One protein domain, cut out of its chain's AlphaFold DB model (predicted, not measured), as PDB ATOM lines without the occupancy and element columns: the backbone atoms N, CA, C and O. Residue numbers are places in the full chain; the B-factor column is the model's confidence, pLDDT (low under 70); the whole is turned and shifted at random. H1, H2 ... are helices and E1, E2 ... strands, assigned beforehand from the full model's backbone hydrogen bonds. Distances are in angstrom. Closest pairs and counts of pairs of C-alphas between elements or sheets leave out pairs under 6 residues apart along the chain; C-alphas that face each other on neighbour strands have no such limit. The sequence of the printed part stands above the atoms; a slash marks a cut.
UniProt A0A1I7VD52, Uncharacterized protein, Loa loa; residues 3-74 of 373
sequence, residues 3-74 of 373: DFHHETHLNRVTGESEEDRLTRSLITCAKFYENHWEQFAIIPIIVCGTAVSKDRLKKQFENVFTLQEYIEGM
ATOM      1  N   ASP A   3     156.895 146.790 161.672       83.38
ATOM      2  CA  ASP A   3     157.830 147.469 160.762       83.38
ATOM      3  C   ASP A   3     158.340 146.571 159.614       83.38
ATOM      4  O   ASP A   3     158.826 147.067 158.602       83.38
ATOM      5  N   PHE A   4     158.229 145.246 159.731       87.88
ATOM      6  CA  PHE A   4     158.680 144.303 158.696       87.88
ATOM      7  C   PHE A   4     157.527 143.651 157.929       87.88
ATOM      8  O   PHE A   4     157.760 142.832 157.038       87.88
ATOM      9  N   HIS A   5     156.283 143.989 158.268       90.06
ATOM     10  CA  HIS A   5     155.110 143.401 157.645       90.06
ATOM     11  C   HIS A   5     154.526 144.356 156.602       90.06
ATOM     12  O   HIS A   5     154.209 145.507 156.888       90.06
ATOM     13  N   HIS A   6     154.377 143.867 155.371       89.19
ATOM     14  CA  HIS A   6     154.032 144.684 154.206       89.19
ATOM     15  C   HIS A   6     152.710 145.469 154.324       89.19
ATOM     16  O   HIS A   6     152.606 146.541 153.737       89.19
ATOM     17  N   GLU A   7     151.728 144.977 155.089       86.81
ATOM     18  CA  GLU A   7     150.437 145.664 155.291       86.81
ATOM     19  C   GLU A   7     150.430 146.660 156.459       86.81
ATOM     20  O   GLU A   7     149.545 147.508 156.538       86.81
ATOM     21  N   THR A   8     151.402 146.574 157.371       89.56
ATOM     22  CA  THR A   8     151.464 147.435 158.568       89.56
ATOM     23  C   THR A   8     152.656 148.386 158.555       89.56
ATOM     24  O   THR A   8     152.669 149.345 159.321       89.56
ATOM     25  N   HIS A   9     153.642 148.164 157.681       88.94
ATOM     26  CA  HIS A   9     154.814 149.019 157.552       88.94
ATOM     27  C   HIS A   9     154.433 150.416 157.047       88.94
ATOM     28  O   HIS A   9     153.798 150.588 156.002       88.94
ATOM     29  N   LEU A  10     154.884 151.438 157.776       85.94
ATOM     30  CA  LEU A  10     154.553 152.828 157.500       85.94
ATOM     31  C   LEU A  10     155.706 153.595 156.860       85.94
ATOM     32  O   LEU A  10     156.805 153.691 157.400       85.94
ATOM     33  N   ASN A  11     155.396 154.290 155.767       84.75
ATOM     34  CA  ASN A  11     156.296 155.294 155.213       84.75
ATOM     35  C   ASN A  11     156.404 156.511 156.150       84.75
ATOM     36  O   ASN A  11     155.432 156.906 156.810       84.75
ATOM     37  N   ARG A  12     157.596 157.120 156.187       83.19
ATOM     38  CA  ARG A  12     157.848 158.367 156.921       83.19
ATOM     39  C   ARG A  12     157.135 159.532 156.239       83.19
ATOM     40  O   ARG A  12     157.265 159.702 155.028       83.19
ATOM     41  N   VAL A  13     156.433 160.351 157.019       88.81
ATOM     42  CA  VAL A  13     155.788 161.580 156.539       88.81
ATOM     43  C   VAL A  13     156.669 162.781 156.893       88.81
ATOM     44  O   VAL A  13     157.208 162.878 157.994       88.81
ATOM     45  N   THR A  14     156.869 163.699 155.946       86.50
ATOM     46  CA  THR A  14     157.714 164.882 156.159       86.50
ATOM     47  C   THR A  14     157.104 165.798 157.224       86.50
ATOM     48  O   THR A  14     155.967 166.234 157.079       86.50
ATOM     49  N   GLY A  15     157.870 166.111 158.274       87.06
ATOM     50  CA  GLY A  15     157.426 166.968 159.383       87.06
ATOM     51  C   GLY A  15     156.641 166.248 160.487       87.06
ATOM     52  O   GLY A  15     156.220 166.900 161.437       87.06
ATOM     53  N   GLU A  16     156.458 164.930 160.387       89.75
ATOM     54  CA  GLU A  16     155.838 164.105 161.430       89.75
ATOM     55  C   GLU A  16     156.805 163.902 162.607       89.75
ATOM     56  O   GLU A  16     157.994 163.633 162.406       89.75
ATOM     57  N   SER A  17     156.300 164.029 163.838       90.69
ATOM     58  CA  SER A  17     157.074 163.697 165.035       90.69
ATOM     59  C   SER A  17     157.212 162.178 165.193       90.69
ATOM     60  O   SER A  17     156.399 161.405 164.684       90.69
ATOM     61  N   GLU A  18     158.224 161.714 165.931       87.00
ATOM     62  CA  GLU A  18     158.343 160.275 166.203       87.00
ATOM     63  C   GLU A  18     157.142 159.728 166.992       87.00
ATOM     64  O   GLU A  18     156.697 158.612 166.725       87.00
ATOM     65  N   GLU A  19     156.573 160.516 167.910       86.06
ATOM     66  CA  GLU A  19     155.401 160.116 168.700       86.06
ATOM     67  C   GLU A  19     154.157 159.919 167.818       86.06
ATOM     68  O   GLU A  19     153.421 158.937 167.973       86.06
ATOM     69  N   ASP A  20     153.943 160.816 166.852       87.19
ATOM     70  CA  ASP A  20     152.831 160.716 165.905       87.19
ATOM     71  C   ASP A  20     152.992 159.495 164.994       87.19
ATOM     72  O   ASP A  20     152.030 158.747 164.786       87.19
ATOM     73  N   ARG A  21     154.221 159.222 164.532       88.00
ATOM     74  CA  ARG A  21     154.528 158.028 163.731       88.00
ATOM     75  C   ARG A  21     154.227 156.743 164.502       88.00
ATOM     76  O   ARG A  21     153.593 155.841 163.956       88.00
ATOM     77  N   LEU A  22     154.666 156.649 165.760       88.94
ATOM     78  CA  LEU A  22     154.415 155.483 166.617       88.94
ATOM     79  C   LEU A  22     152.919 155.293 166.879       88.94
ATOM     80  O   LEU A  22     152.406 154.180 166.771       88.94
ATOM     81  N   THR A  23     152.205 156.388 167.144       88.75
ATOM     82  CA  THR A  23     150.747 156.382 167.321       88.75
ATOM     83  C   THR A  23     150.047 155.854 166.066       88.75
ATOM     84  O   THR A  23     149.167 154.997 166.150       88.75
ATOM     85  N   ARG A  24     150.471 156.306 164.881       89.56
ATOM     86  CA  ARG A  24     149.944 155.838 163.594       89.56
ATOM     87  C   ARG A  24     150.264 154.363 163.336       89.56
ATOM     88  O   ARG A  24     149.396 153.655 162.824       89.56
ATOM     89  N   SER A  25     151.456 153.889 163.715       91.00
ATOM     90  CA  SER A  25     151.838 152.466 163.608       91.00
ATOM     91  C   SER A  25     150.923 151.588 164.443       91.00
ATOM     92  O   SER A  25     150.328 150.641 163.930       91.00
ATOM     93  N   LEU A  26     150.708 151.978 165.701       92.12
ATOM     94  CA  LEU A  26     149.839 151.263 166.631       92.12
ATOM     95  C   LEU A  26     148.404 151.142 166.099       92.12
ATOM     96  O   LEU A  26     147.831 150.055 166.111       92.12
ATOM     97  N   ILE A  27     147.838 152.237 165.584       92.06
ATOM     98  CA  ILE A  27     146.477 152.247 165.023       92.06
ATOM     99  C   ILE A  27     146.391 151.384 163.759       92.06
ATOM    100  O   ILE A  27     145.412 150.664 163.573       92.06
ATOM    101  N   THR A  28     147.405 151.442 162.893       92.75
ATOM    102  CA  THR A  28     147.449 150.626 161.668       92.75
ATOM    103  C   THR A  28     147.479 149.139 162.019       92.75
ATOM    104  O   THR A  28     146.725 148.360 161.442       92.75
ATOM    105  N   CYS A  29     148.268 148.759 163.026       93.56
ATOM    106  CA  CYS A  29     148.299 147.391 163.539       93.56
ATOM    107  C   CYS A  29     146.961 146.962 164.139       93.56
ATOM    108  O   CYS A  29     146.496 145.864 163.855       93.56
ATOM    109  N   ALA A  30     146.326 147.819 164.943       92.94
ATOM    110  CA  ALA A  30     145.035 147.512 165.555       92.94
ATOM    111  C   ALA A  30     143.951 147.251 164.497       92.94
ATOM    112  O   ALA A  30     143.242 146.253 164.588       92.94
ATOM    113  N   LYS A  31     143.893 148.080 163.446       92.56
ATOM    114  CA  LYS A  31     142.977 147.896 162.305       92.56
ATOM    115  C   LYS A  31     143.292 146.649 161.485       92.56
ATOM    116  O   LYS A  31     142.382 145.964 161.033       92.56
ATOM    117  N   PHE A  32     144.576 146.347 161.293       93.25
ATOM    118  CA  PHE A  32     144.985 145.108 160.635       93.25
ATOM    119  C   PHE A  32     144.480 143.891 161.414       93.25
ATOM    120  O   PHE A  32     143.860 143.015 160.819       93.25
ATOM    121  N   TYR A  33     144.674 143.857 162.736       93.25
ATOM    122  CA  TYR A  33     144.173 142.763 163.566       93.25
ATOM    123  C   TYR A  33     142.647 142.695 163.607       93.25
ATOM    124  O   TYR A  33     142.108 141.597 163.610       93.25
ATOM    125  N   GLU A  34     141.955 143.833 163.590       92.31
ATOM    126  CA  GLU A  34     140.488 143.881 163.578       92.31
ATOM    127  C   GLU A  34     139.934 143.191 162.328       92.31
ATOM    128  O   GLU A  34     139.079 142.314 162.429       92.31
ATOM    129  N   ASN A  35     140.515 143.493 161.166       91.31
ATOM    130  CA  ASN A  35     140.145 142.855 159.904       91.31
ATOM    131  C   ASN A  35     140.614 141.393 159.832       91.31
ATOM    132  O   ASN A  35     139.882 140.516 159.379       91.31
ATOM    133  N   HIS A  36     141.845 141.108 160.263       91.75
ATOM    134  CA  HIS A  36     142.431 139.770 160.167       91.75
ATOM    135  C   HIS A  36     141.745 138.767 161.103       91.75
ATOM    136  O   HIS A  36     141.651 137.581 160.783       91.75
ATOM    137  N   TRP A  37     141.253 139.234 162.255       94.06
ATOM    138  CA  TRP A  37     140.601 138.396 163.256       94.06
ATOM    139  C   TRP A  37     139.074 138.416 163.239       94.06
ATOM    140  O   TRP A  37     138.460 137.739 164.066       94.06
ATOM    141  N   GLU A  38     138.458 139.088 162.266       89.38
ATOM    142  CA  GLU A  38     136.999 139.160 162.111       89.38
ATOM    143  C   GLU A  38     136.336 137.766 162.145       89.38
ATOM    144  O   GLU A  38     135.281 137.573 162.747       89.38
ATOM    145  N   GLN A  39     137.004 136.754 161.583       91.50
ATOM    146  CA  GLN A  39     136.509 135.372 161.525       91.50
ATOM    147  C   GLN A  39     136.652 134.587 162.838       91.50
ATOM    148  O   GLN A  39     135.994 133.563 163.010       91.50
ATOM    149  N   PHE A  40     137.510 135.035 163.758       90.88
ATOM    150  CA  PHE A  40     137.829 134.321 165.000       90.88
ATOM    151  C   PHE A  40     137.076 134.865 166.221       90.88
ATOM    152  O   PHE A  40     137.275 134.357 167.322       90.88
ATOM    153  N   ALA A  41     136.216 135.878 166.040       87.75
ATOM    154  CA  ALA A  41     135.525 136.583 167.124       87.75
ATOM    155  C   ALA A  41     136.485 137.143 168.199       87.75
ATOM    156  O   ALA A  41     136.138 137.229 169.376       87.75
ATOM    157  N   ILE A  42     137.701 137.524 167.793       92.88
ATOM    158  CA  ILE A  42     138.701 138.153 168.663       92.88
ATOM    159  C   ILE A  42     138.663 139.658 168.412       92.88
ATOM    160  O   ILE A  42     138.821 140.104 167.279       92.88
ATOM    161  N   ILE A  43     138.486 140.439 169.478       91.69
ATOM    162  CA  ILE A  43     138.423 141.900 169.407       91.69
ATOM    163  C   ILE A  43     139.775 142.474 169.846       91.69
ATOM    164  O   ILE A  43     140.148 142.311 171.011       91.69
ATOM    165  N   PRO A  44     140.528 143.149 168.961       93.06
ATOM    166  CA  PRO A  44     141.741 143.843 169.365       93.06
ATOM    167  C   PRO A  44     141.400 145.085 170.193       93.06
ATOM    168  O   PRO A  44     140.500 145.858 169.864       93.06
ATOM    169  N   ILE A  45     142.161 145.289 171.266       93.88
ATOM    170  CA  ILE A  45     141.996 146.402 172.199       93.88
ATOM    171  C   ILE A  45     143.327 147.139 172.327       93.88
ATOM    172  O   ILE A  45     144.383 146.516 172.435       93.88
ATOM    173  N   ILE A  46     143.277 148.472 172.357       94.44
ATOM    174  CA  ILE A  46     144.437 149.306 172.679       94.44
ATOM    175  C   ILE A  46     144.329 149.759 174.137       94.44
ATOM    176  O   ILE A  46     143.375 150.438 174.519       94.44
ATOM    177  N   VAL A  47     145.339 149.426 174.939       93.00
ATOM    178  CA  VAL A  47     145.465 149.895 176.324       93.00
ATOM    179  C   VAL A  47     146.495 151.018 176.381       93.00
ATOM    180  O   VAL A  47     147.592 150.895 175.834       93.00
ATOM    181  N   CYS A  48     146.152 152.128 177.033       89.81
ATOM    182  CA  CYS A  48     147.026 153.295 177.157       89.81
ATOM    183  C   CYS A  48     147.132 153.802 178.604       89.81
ATOM    184  O   CYS A  48     146.311 153.481 179.462       89.81
ATOM    185  N   GLY A  49     148.175 154.588 178.886       82.94
ATOM    186  CA  GLY A  49     148.482 155.030 180.252       82.94
ATOM    187  C   GLY A  49     147.714 156.263 180.736       82.94
ATOM    188  O   GLY A  49     147.590 156.453 181.939       82.94
ATOM    189  N   THR A  50     147.200 157.117 179.841       83.50
ATOM    190  CA  THR A  50     146.575 158.397 180.224       83.50
ATOM    191  C   THR A  50     145.252 158.635 179.503       83.50
ATOM    192  O   THR A  50     145.058 158.201 178.365       83.50
ATOM    193  N   ALA A  51     144.358 159.397 180.143       85.50
ATOM    194  CA  ALA A  51     143.090 159.814 179.541       85.50
ATOM    195  C   ALA A  51     143.296 160.658 178.266       85.50
ATOM    196  O   ALA A  51     142.583 160.485 177.285       85.50
ATOM    197  N   VAL A  52     144.335 161.501 178.232       86.44
ATOM    198  CA  VAL A  52     144.674 162.316 177.051       86.44
ATOM    199  C   VAL A  52     145.049 161.434 175.855       86.44
ATOM    200  O   VAL A  52     144.570 161.654 174.740       86.44
ATOM    201  N   SER A  53     145.875 160.408 176.080       86.19
ATOM    202  CA  SER A  53     146.245 159.450 175.034       86.19
ATOM    203  C   SER A  53     145.040 158.639 174.567       86.19
ATOM    204  O   SER A  53     144.886 158.432 173.362       86.19
ATOM    205  N   LYS A  54     144.152 158.245 175.493       88.81
ATOM    206  CA  LYS A  54     142.886 157.580 175.168       88.81
ATOM    207  C   LYS A  54     142.043 158.433 174.227       88.81
ATOM    208  O   LYS A  54     141.673 157.953 173.162       88.81
ATOM    209  N   ASP A  55     141.793 159.696 174.562       89.56
ATOM    210  CA  ASP A  55     140.960 160.589 173.747       89.56
ATOM    211  C   ASP A  55     141.548 160.842 172.353       89.56
ATOM    212  O   ASP A  55     140.815 160.994 171.373       89.56
ATOM    213  N   ARG A  56     142.882 160.870 172.234       88.19
ATOM    214  CA  ARG A  56     143.576 160.986 170.943       88.19
ATOM    215  C   ARG A  56     143.388 159.732 170.087       88.19
ATOM    216  O   ARG A  56     143.039 159.852 168.913       88.19
ATOM    217  N   LEU A  57     143.605 158.554 170.668       91.62
ATOM    218  CA  LEU A  57     143.506 157.258 169.989       91.62
ATOM    219  C   LEU A  57     142.057 156.906 169.629       91.62
ATOM    220  O   LEU A  57     141.794 156.438 168.520       91.62
ATOM    221  N   LYS A  58     141.110 157.219 170.521       92.00
ATOM    222  CA  LYS A  58     139.685 156.906 170.366       92.00
ATOM    223  C   LYS A  58     139.040 157.574 169.146       92.00
ATOM    224  O   LYS A  58     138.039 157.099 168.625       92.00
ATOM    225  N   LYS A  59     139.642 158.656 168.637       91.12
ATOM    226  CA  LYS A  59     139.223 159.318 167.387       91.12
ATOM    227  C   LYS A  59     139.440 158.460 166.140       91.12
ATOM    228  O   LYS A  59     138.814 158.728 165.120       91.12
ATOM    229  N   GLN A  60     140.363 157.500 166.183       90.19
ATOM    230  CA  GLN A  60     140.761 156.701 165.019       90.19
ATOM    231  C   GLN A  60     140.503 155.198 165.182       90.19
ATOM    232  O   GLN A  60     140.533 154.488 164.174       90.19
ATOM    233  N   PHE A  61     140.279 154.732 166.414       92.56
ATOM    234  CA  PHE A  61     139.999 153.341 166.768       92.56
ATOM    235  C   PHE A  61     139.059 153.297 167.981       92.56
ATOM    236  O   PHE A  61     139.285 154.031 168.935       92.56
ATOM    237  N   GLU A  62     138.002 152.486 167.964       89.69
ATOM    238  CA  GLU A  62     136.933 152.561 168.976       89.69
ATOM    239  C   GLU A  62     137.320 151.915 170.320       89.69
ATOM    240  O   GLU A  62     137.096 152.503 171.387       89.69
ATOM    241  N   ASN A  63     137.955 150.741 170.269       91.88
ATOM    242  CA  ASN A  63     138.273 149.906 171.432       91.88
ATOM    243  C   ASN A  63     139.566 150.356 172.127       91.88
ATOM    244  O   ASN A  63     140.597 149.678 172.083       91.88
ATOM    245  N   VAL A  64     139.512 151.529 172.758       94.00
ATOM    246  CA  VAL A  64     140.630 152.117 173.505       94.00
ATOM    247  C   VAL A  64     140.241 152.340 174.962       94.00
ATOM    248  O   VAL A  64     139.292 153.076 175.256       94.00
ATOM    249  N   PHE A  65     141.031 151.772 175.869       93.06
ATOM    250  CA  PHE A  65     140.839 151.878 177.315       93.06
ATOM    251  C   PHE A  65     142.103 152.407 177.987       93.06
ATOM    252  O   PHE A  65     143.223 152.236 177.487       93.06
ATOM    253  N   THR A  66     141.937 153.062 179.132       91.06
ATOM    254  CA  THR A  66     143.075 153.250 180.036       91.06
ATOM    255  C   THR A  66     143.405 151.922 180.716       91.06
ATOM    256  O   THR A  66     142.551 151.041 180.823       91.06
ATOM    257  N   LEU A  67     144.639 151.768 181.200       89.44
ATOM    258  CA  LEU A  67     145.014 150.590 181.988       89.44
ATOM    259  C   LEU A  67     144.077 150.388 183.192       89.44
ATOM    260  O   LEU A  67     143.702 149.258 183.487       89.44
ATOM    261  N   GLN A  68     143.655 151.486 183.827       86.25
ATOM    262  CA  GLN A  68     142.701 151.464 184.932       86.25
ATOM    263  C   GLN A  68     141.351 150.871 184.522       86.25
ATOM    264  O   GLN A  68     140.909 149.891 185.111       86.25
ATOM    265  N   GLU A  69     140.721 151.436 183.493       89.31
ATOM    266  CA  GLU A  69     139.401 150.999 183.022       89.31
ATOM    267  C   GLU A  69     139.425 149.546 182.543       89.31
ATOM    268  O   GLU A  69     138.465 148.804 182.745       89.31
ATOM    269  N   TYR A  70     140.528 149.135 181.911       91.50
ATOM    270  CA  TYR A  70     140.694 147.770 181.432       91.50
ATOM    271  C   TYR A  70     140.728 146.766 182.590       91.50
ATOM    272  O   TYR A  70     140.076 145.730 182.514       91.50
ATOM    273  N   ILE A  71     141.436 147.086 183.678       90.44
ATOM    274  CA  ILE A  71     141.499 146.244 184.882       90.44
ATOM    275  C   ILE A  71     140.163 146.255 185.637       90.44
ATOM    276  O   ILE A  71     139.706 145.208 186.088       90.44
ATOM    277  N   GLU A  72     139.507 147.412 185.752       88.88
ATOM    278  CA  GLU A  72     138.190 147.532 186.395       88.88
ATOM    279  C   GLU A  72     137.121 146.663 185.709       88.88
ATOM    280  O   GLU A  72     136.218 146.168 186.380       88.88
ATOM    281  N   GLY A  73     137.248 146.435 184.398       89.12
ATOM    282  CA  GLY A  73     136.365 145.560 183.624       89.12
ATOM    283  C   GLY A  73     136.651 144.055 183.730       89.12
ATOM    284  O   GLY A  73     135.879 143.274 183.177       89.12
ATOM    285  N   MET A  74     137.733 143.632 184.394       90.94
ATOM    286  CA  MET A  74     138.069 142.212 184.571       90.94
ATOM    287  C   MET A  74     137.354 141.588 185.773       90.94
ATOM    288  O   MET A  74     137.159 142.232 186.804       90.94
TER     289      MET A  74
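AT A GLANCE: This is residues 3 to 74 of the 373 residues of an uncharacterized protein of Loa loa (UniProt A0A1I7VD52). One long helix, H1, stands between an unnamed stretch, residues 3 to 17, and a small head in which H2 packs on the parallel strands E1 and E2, with H3 at the far end. The 72 printed residues hold H1, E1, H2, E2, H3 in order, mostly helix. The whole is only just compact, close to loose: radius of gyration of the C-alphas 13.4 A, spans 40 by 32 by 18 A.

HOW THE PARTS SIT: H1, residues 18 to 36, is close but not clearly touching H2, residues 51 to 58; their closest C-alphas, Ile 27 and Leu 57, are 7.7 A apart. They run the same way at a steep tilt of 51 degrees. E1, residues 46 to 48, and E2, residues 64 to 66, are parallel neighbours; N 48 and O 65, 3.0 A apart, are within hydrogen-bond range. E1, H2 and E2 form a strand-helix-strand unit, parallel strands with a helix between, its crossover right-handed. H3, residues 67 to 72, is apart from H1 and H2. In H1, H2 and H3 every O i to N i+4 pair is within range.

IN THESE COORDINATES: H1 runs 26.6 A from C-alpha 18 at (158.343, 160.275, 166.203), E1 6.5 A, H2 10.2 A, E2 7.1 A and H3 8.7 A to C-alpha 72 at (138.190, 147.532, 186.395).

THE WHOLE: The printed part has no cut and no long link. The C-alphas farthest apart, Thr 14 and Met 74, are 41.3 A apart. No printed residue is under 70 in pLDDT.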